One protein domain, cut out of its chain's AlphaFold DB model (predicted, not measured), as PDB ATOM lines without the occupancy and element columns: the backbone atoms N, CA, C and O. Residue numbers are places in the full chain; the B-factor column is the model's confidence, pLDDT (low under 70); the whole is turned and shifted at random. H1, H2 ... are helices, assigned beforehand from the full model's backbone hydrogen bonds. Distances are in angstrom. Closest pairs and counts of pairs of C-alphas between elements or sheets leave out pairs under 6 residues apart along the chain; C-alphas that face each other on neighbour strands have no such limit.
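Overview. This is residues 100 to 161 of the 205 residues of the protein "LPD29 domain-containing protein" of marine sediment metagenome (UniProt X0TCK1). Two helices, H3 and H1, cross nearly at right angles as an X, and the short helix H2 sits beside the first half of H1 and near the first residues of H3. After H1 the chain folds back to reach H2, and beyond the first residues of H3 lies a long loop in residues 127 to 144; the two C-alphas farthest apart are those of Glu 138 in this loop and Lys 161, just past the last residue of H3. The printed part has 62 residues with three named helices, in the order H1, H2, H3, and no named strand; the class is all helix. It is compact, with a radius of gyration of the C-alphas of 10.8 A, yet elongated in outline, spanning 35 by 20 by 17 A.

Arrangement. H3, residues 145 to 159, touches H1, residues 100 to 113, with the closest C-alphas, those of Met 153 and Ala 105, 5.7 A apart. Their lines stand about perpendicular, at 77 degrees. H2, residues 121 to 126, only just touches H1, with 3 pairs of C-alphas within 8 A, and H1 touches H2 with residues 102 to 106 alone. The closest C-alphas there are those of Cys 103 and Val 121, 6.1 A apart, and the lines stand about perpendicular, at 79 degrees. H2 and H3 are close but not clearly touching: their closest C-alphas, of Phe 124 and Ser 146, are 6.6 A apart. They run opposite ways at a steep tilt of 64 degrees. In H1, H2 and H3 every O i to N i+4 pair is within hydrogen-bond range.

Along the chain. H3 measures 19.9 A from C-alpha 145 at (84.573, 143.218, 102.104) to C-alpha 159 at (65.966, 139.605, 96.143). H1 measures 19.7 A and begins at C-alpha 100 at (74.724, 132.121, 109.962). H2 measures 8.9 A.

Size, cuts and confidence. The two C-alphas farthest apart, those of Glu 138 and Lys 161, are 34.9 A apart. The printed part has no cut. The link from H1 to H2 is short, and that from H2 to H3 is long, with 18 residues. The mean pLDDT of the printed part is 84.3; residues 136 to 140 and 158 to 161 are under 70.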
ATOM      1  N   ARG A 100      75.249 132.843 111.121       92.31
ATOM      2  CA  ARG A 100      74.724 132.121 109.962       92.31
ATOM      3  C   ARG A 100      74.371 133.070 108.817       92.31
ATOM      4  O   ARG A 100      74.706 132.770 107.675       92.31
ATOM      5  N   ALA A 101      73.699 134.182 109.110       90.31
ATOM      6  CA  ALA A 101      73.356 135.185 108.105       90.31
ATOM      7  C   ALA A 101      74.619 135.852 107.537       90.31
ATOM      8  O   ALA A 101      74.769 135.936 106.321       90.31
ATOM      9  N   ILE A 102      75.570 136.220 108.403       94.06
ATOM     10  CA  ILE A 102      76.866 136.781 107.994       94.06
ATOM     11  C   ILE A 102      77.637 135.790 107.119       94.06
ATOM     12  O   ILE A 102      78.083 136.146 106.034       94.06
ATOM     13  N   CYS A 103      77.740 134.529 107.539       94.69
ATOM     14  CA  CYS A 103      78.408 133.478 106.777       94.69
ATOM     15  C   CYS A 103      77.752 133.263 105.403       94.69
ATOM     16  O   CYS A 103      78.446 133.179 104.395       94.69
ATOM     17  N   SER A 104      76.415 133.247 105.340       92.56
ATOM     18  CA  SER A 104      75.671 133.150 104.077       92.56
ATOM     19  C   SER A 104      75.984 134.313 103.129       92.56
ATOM     20  O   SER A 104      76.159 134.100 101.930       92.56
ATOM     21  N   ALA A 105      76.085 135.538 103.650       93.00
ATOM     22  CA  ALA A 105      76.458 136.708 102.862       93.00
ATOM     23  C   ALA A 105      77.921 136.647 102.393       93.00
ATOM     24  O   ALA A 105      78.184 136.891 101.220       93.00
ATOM     25  N   ILE A 106      78.854 136.238 103.262       94.81
ATOM     26  CA  ILE A 106      80.267 136.027 102.904       94.81
ATOM     27  C   ILE A 106      80.391 134.995 101.778       94.81
ATOM     28  O   ILE A 106      81.099 135.240 100.806       94.81
ATOM     29  N   ILE A 107      79.695 133.857 101.878       94.19
ATOM     30  CA  ILE A 107      79.735 132.803 100.854       94.19
ATOM     31  C   ILE A 107      79.187 133.320  99.521       94.19
ATOM     32  O   ILE A 107      79.824 133.121  98.488       94.19
ATOM     33  N   ALA A 108      78.033 133.990  99.534       92.25
ATOM     34  CA  ALA A 108      77.437 134.538  98.318       92.25
ATOM     35  C   ALA A 108      78.348 135.588  97.663       92.25
ATOM     36  O   ALA A 108      78.611 135.514  96.465       92.25
ATOM     37  N   ALA A 109      78.909 136.498  98.460       92.81
ATOM     38  CA  ALA A 109      79.852 137.495  97.975       92.81
ATOM     39  C   ALA A 109      81.135 136.852  97.419       92.81
ATOM     40  O   ALA A 109      81.637 137.268  96.379       92.81
ATOM     41  N   ALA A 110      81.644 135.793  98.054       93.88
ATOM     42  CA  ALA A 110      82.809 135.060  97.565       93.88
ATOM     43  C   ALA A 110      82.559 134.365  96.217       93.88
ATOM     44  O   ALA A 110      83.467 134.274  95.392       93.88
ATOM     45  N   MET A 111      81.338 133.873  95.984       93.12
ATOM     46  CA  MET A 111      80.955 133.267  94.705       93.12
ATOM     47  C   MET A 111      80.927 134.289  93.563       93.12
ATOM     48  O   MET A 111      81.244 133.932  92.431       93.12
ATOM     49  N   GLU A 112      80.565 135.540  93.849       91.38
ATOM     50  CA  GLU A 112      80.456 136.603  92.847       91.38
ATOM     51  C   GLU A 112      81.784 137.342  92.617       91.38
ATOM     52  O   GLU A 112      82.177 137.577  91.476       91.38
ATOM     53  N   TYR A 113      82.500 137.673  93.694       90.38
ATOM     54  CA  TYR A 113      83.686 138.535  93.660       90.38
ATOM     55  C   TYR A 113      85.013 137.775  93.841       90.38
ATOM     56  O   TYR A 113      86.084 138.371  93.728       90.38
ATOM     57  N   GLY A 114      84.972 136.463  94.095       91.88
ATOM     58  CA  GLY A 114      86.146 135.631  94.368       91.88
ATOM     59  C   GLY A 114      86.557 135.619  95.846       91.88
ATOM     60  O   GLY A 114      85.894 136.178  96.708       91.88
ATOM     61  N   THR A 115      87.668 134.953  96.173       92.31
ATOM     62  CA  THR A 115      88.050 134.645  97.570       92.31
ATOM     63  C   THR A 115      89.291 135.389  98.071       92.31
ATOM     64  O   THR A 115      89.788 135.110  99.165       92.31
ATOM     65  N   LYS A 116      89.827 136.337  97.293       90.25
ATOM     66  CA  LYS A 116      91.010 137.110  97.695       90.25
ATOM     67  C   LYS A 116      90.708 137.897  98.980       90.25
ATOM     68  O   LYS A 116      89.737 138.645  99.036       90.25
ATOM     69  N   ASN A 117      91.555 137.741 100.003       88.94
ATOM     70  CA  ASN A 117      91.435 138.416 101.305       88.94
ATOM     71  C   ASN A 117      90.077 138.222 102.010       88.94
ATOM     72  O   ASN A 117      89.657 139.099 102.765       88.94
ATOM     73  N   LEU A 118      89.387 137.108 101.743       91.56
ATOM     74  CA  LEU A 118      88.052 136.836 102.275       91.56
ATOM     75  C   LEU A 118      88.047 136.880 103.818       91.56
ATOM     76  O   LEU A 118      88.863 136.193 104.437       91.56
ATOM     77  N   PRO A 119      87.154 137.660 104.453       93.56
ATOM     78  CA  PRO A 119      87.083 137.753 105.903       93.56
ATOM     79  C   PRO A 119      86.354 136.552 106.506       93.56
ATOM     80  O   PRO A 119      85.519 135.903 105.872       93.56
ATOM     81  N   THR A 120      86.624 136.300 107.782       95.56
ATOM     82  CA  THR A 120      85.793 135.441 108.625       95.56
ATOM     83  C   THR A 120      84.573 136.203 109.159       95.56
ATOM     84  O   THR A 120      84.480 137.428 109.071       95.56
ATOM     85  N   VAL A 121      83.629 135.480 109.770       95.56
ATOM     86  CA  VAL A 121      82.498 136.097 110.488       95.56
ATOM     87  C   VAL A 121      82.986 137.018 111.615       95.56
ATOM     88  O   VAL A 121      82.376 138.059 111.852       95.56
ATOM     89  N   GLU A 122      84.080 136.662 112.290       95.06
ATOM     90  CA  GLU A 122      84.633 137.466 113.385       95.06
ATOM     91  C   GLU A 122      85.297 138.747 112.868       95.06
ATOM     92  O   GLU A 122      85.024 139.823 113.395       95.06
ATOM     93  N   ASP A 123      86.065 138.659 111.774       93.12
ATOM     94  CA  ASP A 123      86.642 139.831 111.095       93.12
ATOM     95  C   ASP A 123      85.561 140.861 110.724       93.12
ATOM     96  O   ASP A 123      85.756 142.068 110.873       93.12
ATOM     97  N   PHE A 124      84.407 140.389 110.237       92.88
ATOM     98  CA  PHE A 124      83.283 141.258 109.892       92.88
ATOM     99  C   PHE A 124      82.689 141.938 111.128       92.88
ATOM    100  O   PHE A 124      82.490 143.151 111.130       92.88
ATOM    101  N   LYS A 125      82.456 141.182 112.207       91.94
ATOM    102  CA  LYS A 125      81.899 141.717 113.460       91.94
ATOM    103  C   LYS A 125      82.803 142.747 114.133       91.94
ATOM    104  O   LYS A 125      82.288 143.665 114.767       91.94
ATOM    105  N   GLN A 126      84.120 142.596 114.009       91.75
ATOM    106  CA  GLN A 126      85.100 143.528 114.571       91.75
ATOM    107  C   GLN A 126      85.309 144.775 113.696       91.75
ATOM    108  O   GLN A 126      85.915 145.743 114.147       91.75
ATOM    109  N   GLY A 127      84.767 144.794 112.471       88.38
ATOM    110  CA  GLY A 127      84.945 145.898 111.523       88.38
ATOM    111  C   GLY A 127      86.289 145.873 110.786       88.38
ATOM    112  O   GLY A 127      86.589 146.782 110.012       88.38
ATOM    113  N   ASP A 128      87.080 144.809 110.939       86.06
ATOM    114  CA  ASP A 128      88.441 144.710 110.401       86.06
ATOM    115  C   ASP A 128      88.483 144.439 108.884       86.06
ATOM    116  O   ASP A 128      89.547 144.207 108.305       86.06
ATOM    117  N   CYS A 129      87.335 144.428 108.208       86.38
ATOM    118  CA  CYS A 129      87.201 144.128 106.783       86.38
ATOM    119  C   CYS A 129      86.998 145.373 105.898       86.38
ATOM    120  O   CYS A 129      86.799 145.233 104.693       86.38
ATOM    121  N   LEU A 130      87.085 146.585 106.466       82.69
ATOM    122  CA  LEU A 130      86.965 147.858 105.733       82.69
ATOM    123  C   LEU A 130      88.166 148.175 104.828       82.69
ATOM    124  O   LEU A 130      88.025 148.903 103.852       82.69
ATOM    125  N   SER A 131      89.344 147.637 105.140       80.19
ATOM    126  CA  SER A 131      90.592 147.859 104.390       80.19
ATOM    127  C   SER A 131      90.996 146.676 103.504       80.19
ATOM    128  O   SER A 131      92.053 146.711 102.879       80.19
ATOM    129  N   ARG A 132      90.177 145.618 103.464       83.62
ATOM    130  CA  ARG A 132      90.418 144.379 102.712       83.62
ATOM    131  C   ARG A 132      89.340 144.240 101.646       83.62
ATOM    132  O   ARG A 132      88.171 144.385 101.977       83.62
ATOM    133  N   GLY A 133      89.700 143.897 100.415       84.25
ATOM    134  CA  GLY A 133      88.730 143.671  99.342       84.25
ATOM    135  C   GLY A 133      89.210 142.646  98.310       84.25
ATOM    136  O   GLY A 133      90.401 142.310  98.279       84.25
ATOM    137  N   PRO A 134      88.297 142.134  97.465       84.38
ATOM    138  CA  PRO A 134      88.641 141.235  96.368       84.38
ATOM    139  C   PRO A 134      89.264 141.972  95.170       84.38
ATOM    140  O   PRO A 134      89.979 141.358  94.377       84.38
ATOM    141  N   MET A 135      89.025 143.284  95.041       72.94
ATOM    142  CA  MET A 135      89.439 144.123  93.912       72.94
ATOM    143  C   MET A 135      90.546 145.106  94.339       72.94
ATOM    144  O   MET A 135      90.283 146.105  94.995       72.94
ATOM    145  N   SER A 136      91.781 144.811  93.919       59.94
ATOM    146  CA  SER A 136      93.033 145.573  94.131       59.94
ATOM    147  C   SER A 136      93.632 145.595  95.552       59.94
ATOM    148  O   SER A 136      92.978 145.269  96.537       59.94
ATOM    149  N   ASP A 137      94.931 145.904  95.617       58.12
ATOM    150  CA  ASP A 137      95.713 146.074  96.854       58.12
ATOM    151  C   ASP A 137      95.641 147.522  97.390       58.12
ATOM    152  O   ASP A 137      96.378 147.892  98.302       58.12
ATOM    153  N   GLU A 138      94.768 148.354  96.812       54.72
ATOM    154  CA  GLU A 138      94.600 149.758  97.172       54.72
ATOM    155  C   GLU A 138      93.420 149.922  98.140       54.72
ATOM    156  O   GLU A 138      92.429 149.195  98.081       54.72
ATOM    157  N   HIS A 139      93.548 150.864  99.076       57.72
ATOM    158  CA  HIS A 139      92.590 151.138 100.151       57.72
ATOM    159  C   HIS A 139      91.279 151.768  99.634       57.72
ATOM    160  O   HIS A 139      90.911 152.877 100.021       57.72
ATOM    161  N   GLU A 140      90.553 151.074  98.761       65.44
ATOM    162  CA  GLU A 140      89.249 151.505  98.273       65.44
ATOM    163  C   GLU A 140      88.139 150.978  99.185       65.44
ATOM    164  O   GLU A 140      87.684 149.838  99.069       65.44
ATOM    165  N   THR A 141      87.643 151.836 100.081       70.25
ATOM    166  CA  THR A 141      86.548 151.496 101.006       70.25
ATOM    167  C   THR A 141      85.314 150.966 100.266       70.25
ATOM    168  O   THR A 141      84.600 150.114 100.792       70.25
ATOM    169  N   PHE A 142      85.062 151.417  99.030       78.81
ATOM    170  CA  PHE A 142      83.913 150.991  98.221       78.81
ATOM    171  C   PHE A 142      83.919 149.487  97.903       78.81
ATOM    172  O   PHE A 142      82.887 148.839  98.053       78.81
ATOM    173  N   TRP A 143      85.077 148.924  97.545       85.25
ATOM    174  CA  TRP A 143      85.248 147.491  97.267       85.25
ATOM    175  C   TRP A 143      85.723 146.696  98.481       85.25
ATOM    176  O   TRP A 143      86.161 145.552  98.352       85.25
ATOM    177  N   SER A 144      85.627 147.281  99.674       89.75
ATOM    178  CA  SER A 144      85.911 146.558 100.903       89.75
ATOM    179  C   SER A 144      84.929 145.410 101.101       89.75
ATOM    180  O   SER A 144      83.741 145.502 100.772       89.75
ATOM    181  N   TRP A 145      85.410 144.334 101.711       92.12
ATOM    182  CA  TRP A 145      84.573 143.218 102.104       92.12
ATOM    183  C   TRP A 145      83.439 143.665 103.029       92.12
ATOM    184  O   TRP A 145      82.343 143.137 102.902       92.12
ATOM    185  N   SER A 146      83.650 144.681 103.875       91.25
ATOM    186  CA  SER A 146      82.579 145.284 104.681       91.25
ATOM    187  C   SER A 146      81.405 145.749 103.813       91.25
ATOM    188  O   SER A 146      80.269 145.323 104.020       91.25
ATOM    189  N   ASN A 147      81.671 146.590 102.807       90.38
ATOM    190  CA  ASN A 147      80.627 147.144 101.944       90.38
ATOM    191  C   ASN A 147      79.996 146.087 101.037       90.38
ATOM    192  O   ASN A 147      78.779 146.081 100.866       90.38
ATOM    193  N   ILE A 148      80.804 145.176 100.490       92.19
ATOM    194  CA  ILE A 148      80.301 144.078  99.662       92.19
ATOM    195  C   ILE A 148      79.369 143.187 100.488       92.19
ATOM    196  O   ILE A 148      78.253 142.926 100.056       92.19
ATOM    197  N   ILE A 149      79.773 142.774 101.695       92.81
ATOM    198  CA  ILE A 149      78.956 141.912 102.559       92.81
ATOM    199  C   ILE A 149      77.660 142.620 102.968       92.81
ATOM    200  O   ILE A 149      76.599 142.003 102.885       92.81
ATOM    201  N   HIS A 150      77.705 143.903 103.350       90.31
ATOM    202  CA  HIS A 150      76.492 144.675 103.646       90.31
ATOM    203  C   HIS A 150      75.548 144.749 102.442       90.31
ATOM    204  O   HIS A 150      74.361 144.459 102.586       90.31
ATOM    205  N   ARG A 151      76.069 145.047 101.244       87.81
ATOM    206  CA  ARG A 151      75.265 145.059 100.015       87.81
ATOM    207  C   ARG A 151      74.660 143.688  99.732       87.81
ATOM    208  O   ARG A 151      73.472 143.603  99.451       87.81
ATOM    209  N   THR A 152      75.437 142.616  99.854       90.62
ATOM    210  CA  THR A 152      74.940 141.251  99.652       90.62
ATOM    211  C   THR A 152      73.863 140.887 100.675       90.62
ATOM    212  O   THR A 152      72.886 140.241 100.310       90.62
ATOM    213  N   MET A 153      73.977 141.313 101.938       89.00
ATOM    214  CA  MET A 153      72.907 141.137 102.932       89.00
ATOM    215  C   MET A 153      71.632 141.884 102.522       89.00
ATOM    216  O   MET A 153      70.551 141.299 102.546       89.00
ATOM    217  N   GLU A 154      71.752 143.144 102.094       83.69
ATOM    218  CA  GLU A 154      70.617 143.934 101.603       83.69
ATOM    219  C   GLU A 154      69.980 143.326 100.348       83.69
ATOM    220  O   GLU A 154      68.759 143.318 100.205       83.69
ATOM    221  N   GLU A 155      70.788 142.803  99.430       82.50
ATOM    222  CA  GLU A 155      70.327 142.110  98.231       82.50
ATOM    223  C   GLU A 155      69.661 140.782  98.571       82.50
ATOM    224  O   GLU A 155      68.633 140.464  97.987       82.50
ATOM    225  N   GLN A 156      70.171 140.023  99.539       80.12
ATOM    226  CA  GLN A 156      69.501 138.820 100.037       80.12
ATOM    227  C   GLN A 156      68.162 139.163 100.702       80.12
ATOM    228  O   GLN A 156      67.182 138.446 100.505       80.12
ATOM    229  N   ASP A 157      68.076 140.285 101.420       75.38
ATOM    230  CA  ASP A 157      66.814 140.787 101.969       75.38
ATOM    231  C   ASP A 157      65.843 141.271 100.869       75.38
ATOM    232  O   ASP A 157      64.631 141.084 100.991       75.38
ATOM    233  N   ARG A 158      66.354 141.892  99.790       67.12
ATOM    234  CA  ARG A 158      65.561 142.483  98.690       67.12
ATOM    235  C   ARG A 158      65.160 141.476  97.603       67.12
ATOM    236  O   ARG A 158      64.073 141.592  97.047       67.12
ATOM    237  N   TYR A 159      66.031 140.519  97.292       53.09
ATOM    238  CA  TYR A 159      65.966 139.605  96.143       53.09
ATOM    239  C   TYR A 159      66.088 138.121  96.517       53.09
ATOM    240  O   TYR A 159      66.023 137.270  95.633       53.09
ATOM    241  N   GLY A 160      66.209 137.766  97.803       50.81
ATOM    242  CA  GLY A 160      66.251 136.372  98.273       50.81
ATOM    243  C   GLY A 160      64.975 135.555  98.022       50.81
ATOM    244  O   GLY A 160      64.872 134.422  98.491       50.81
ATOM    245  N   LYS A 161      64.003 136.108  97.288       46.25
ATOM    246  CA  LYS A 161      62.806 135.434  96.790       46.25
ATOM    247  C   LYS A 161      62.477 135.898  95.362       46.25
ATOM    248  O   LYS A 161      62.717 137.065  95.046       46.25
TER     249      LYS A 161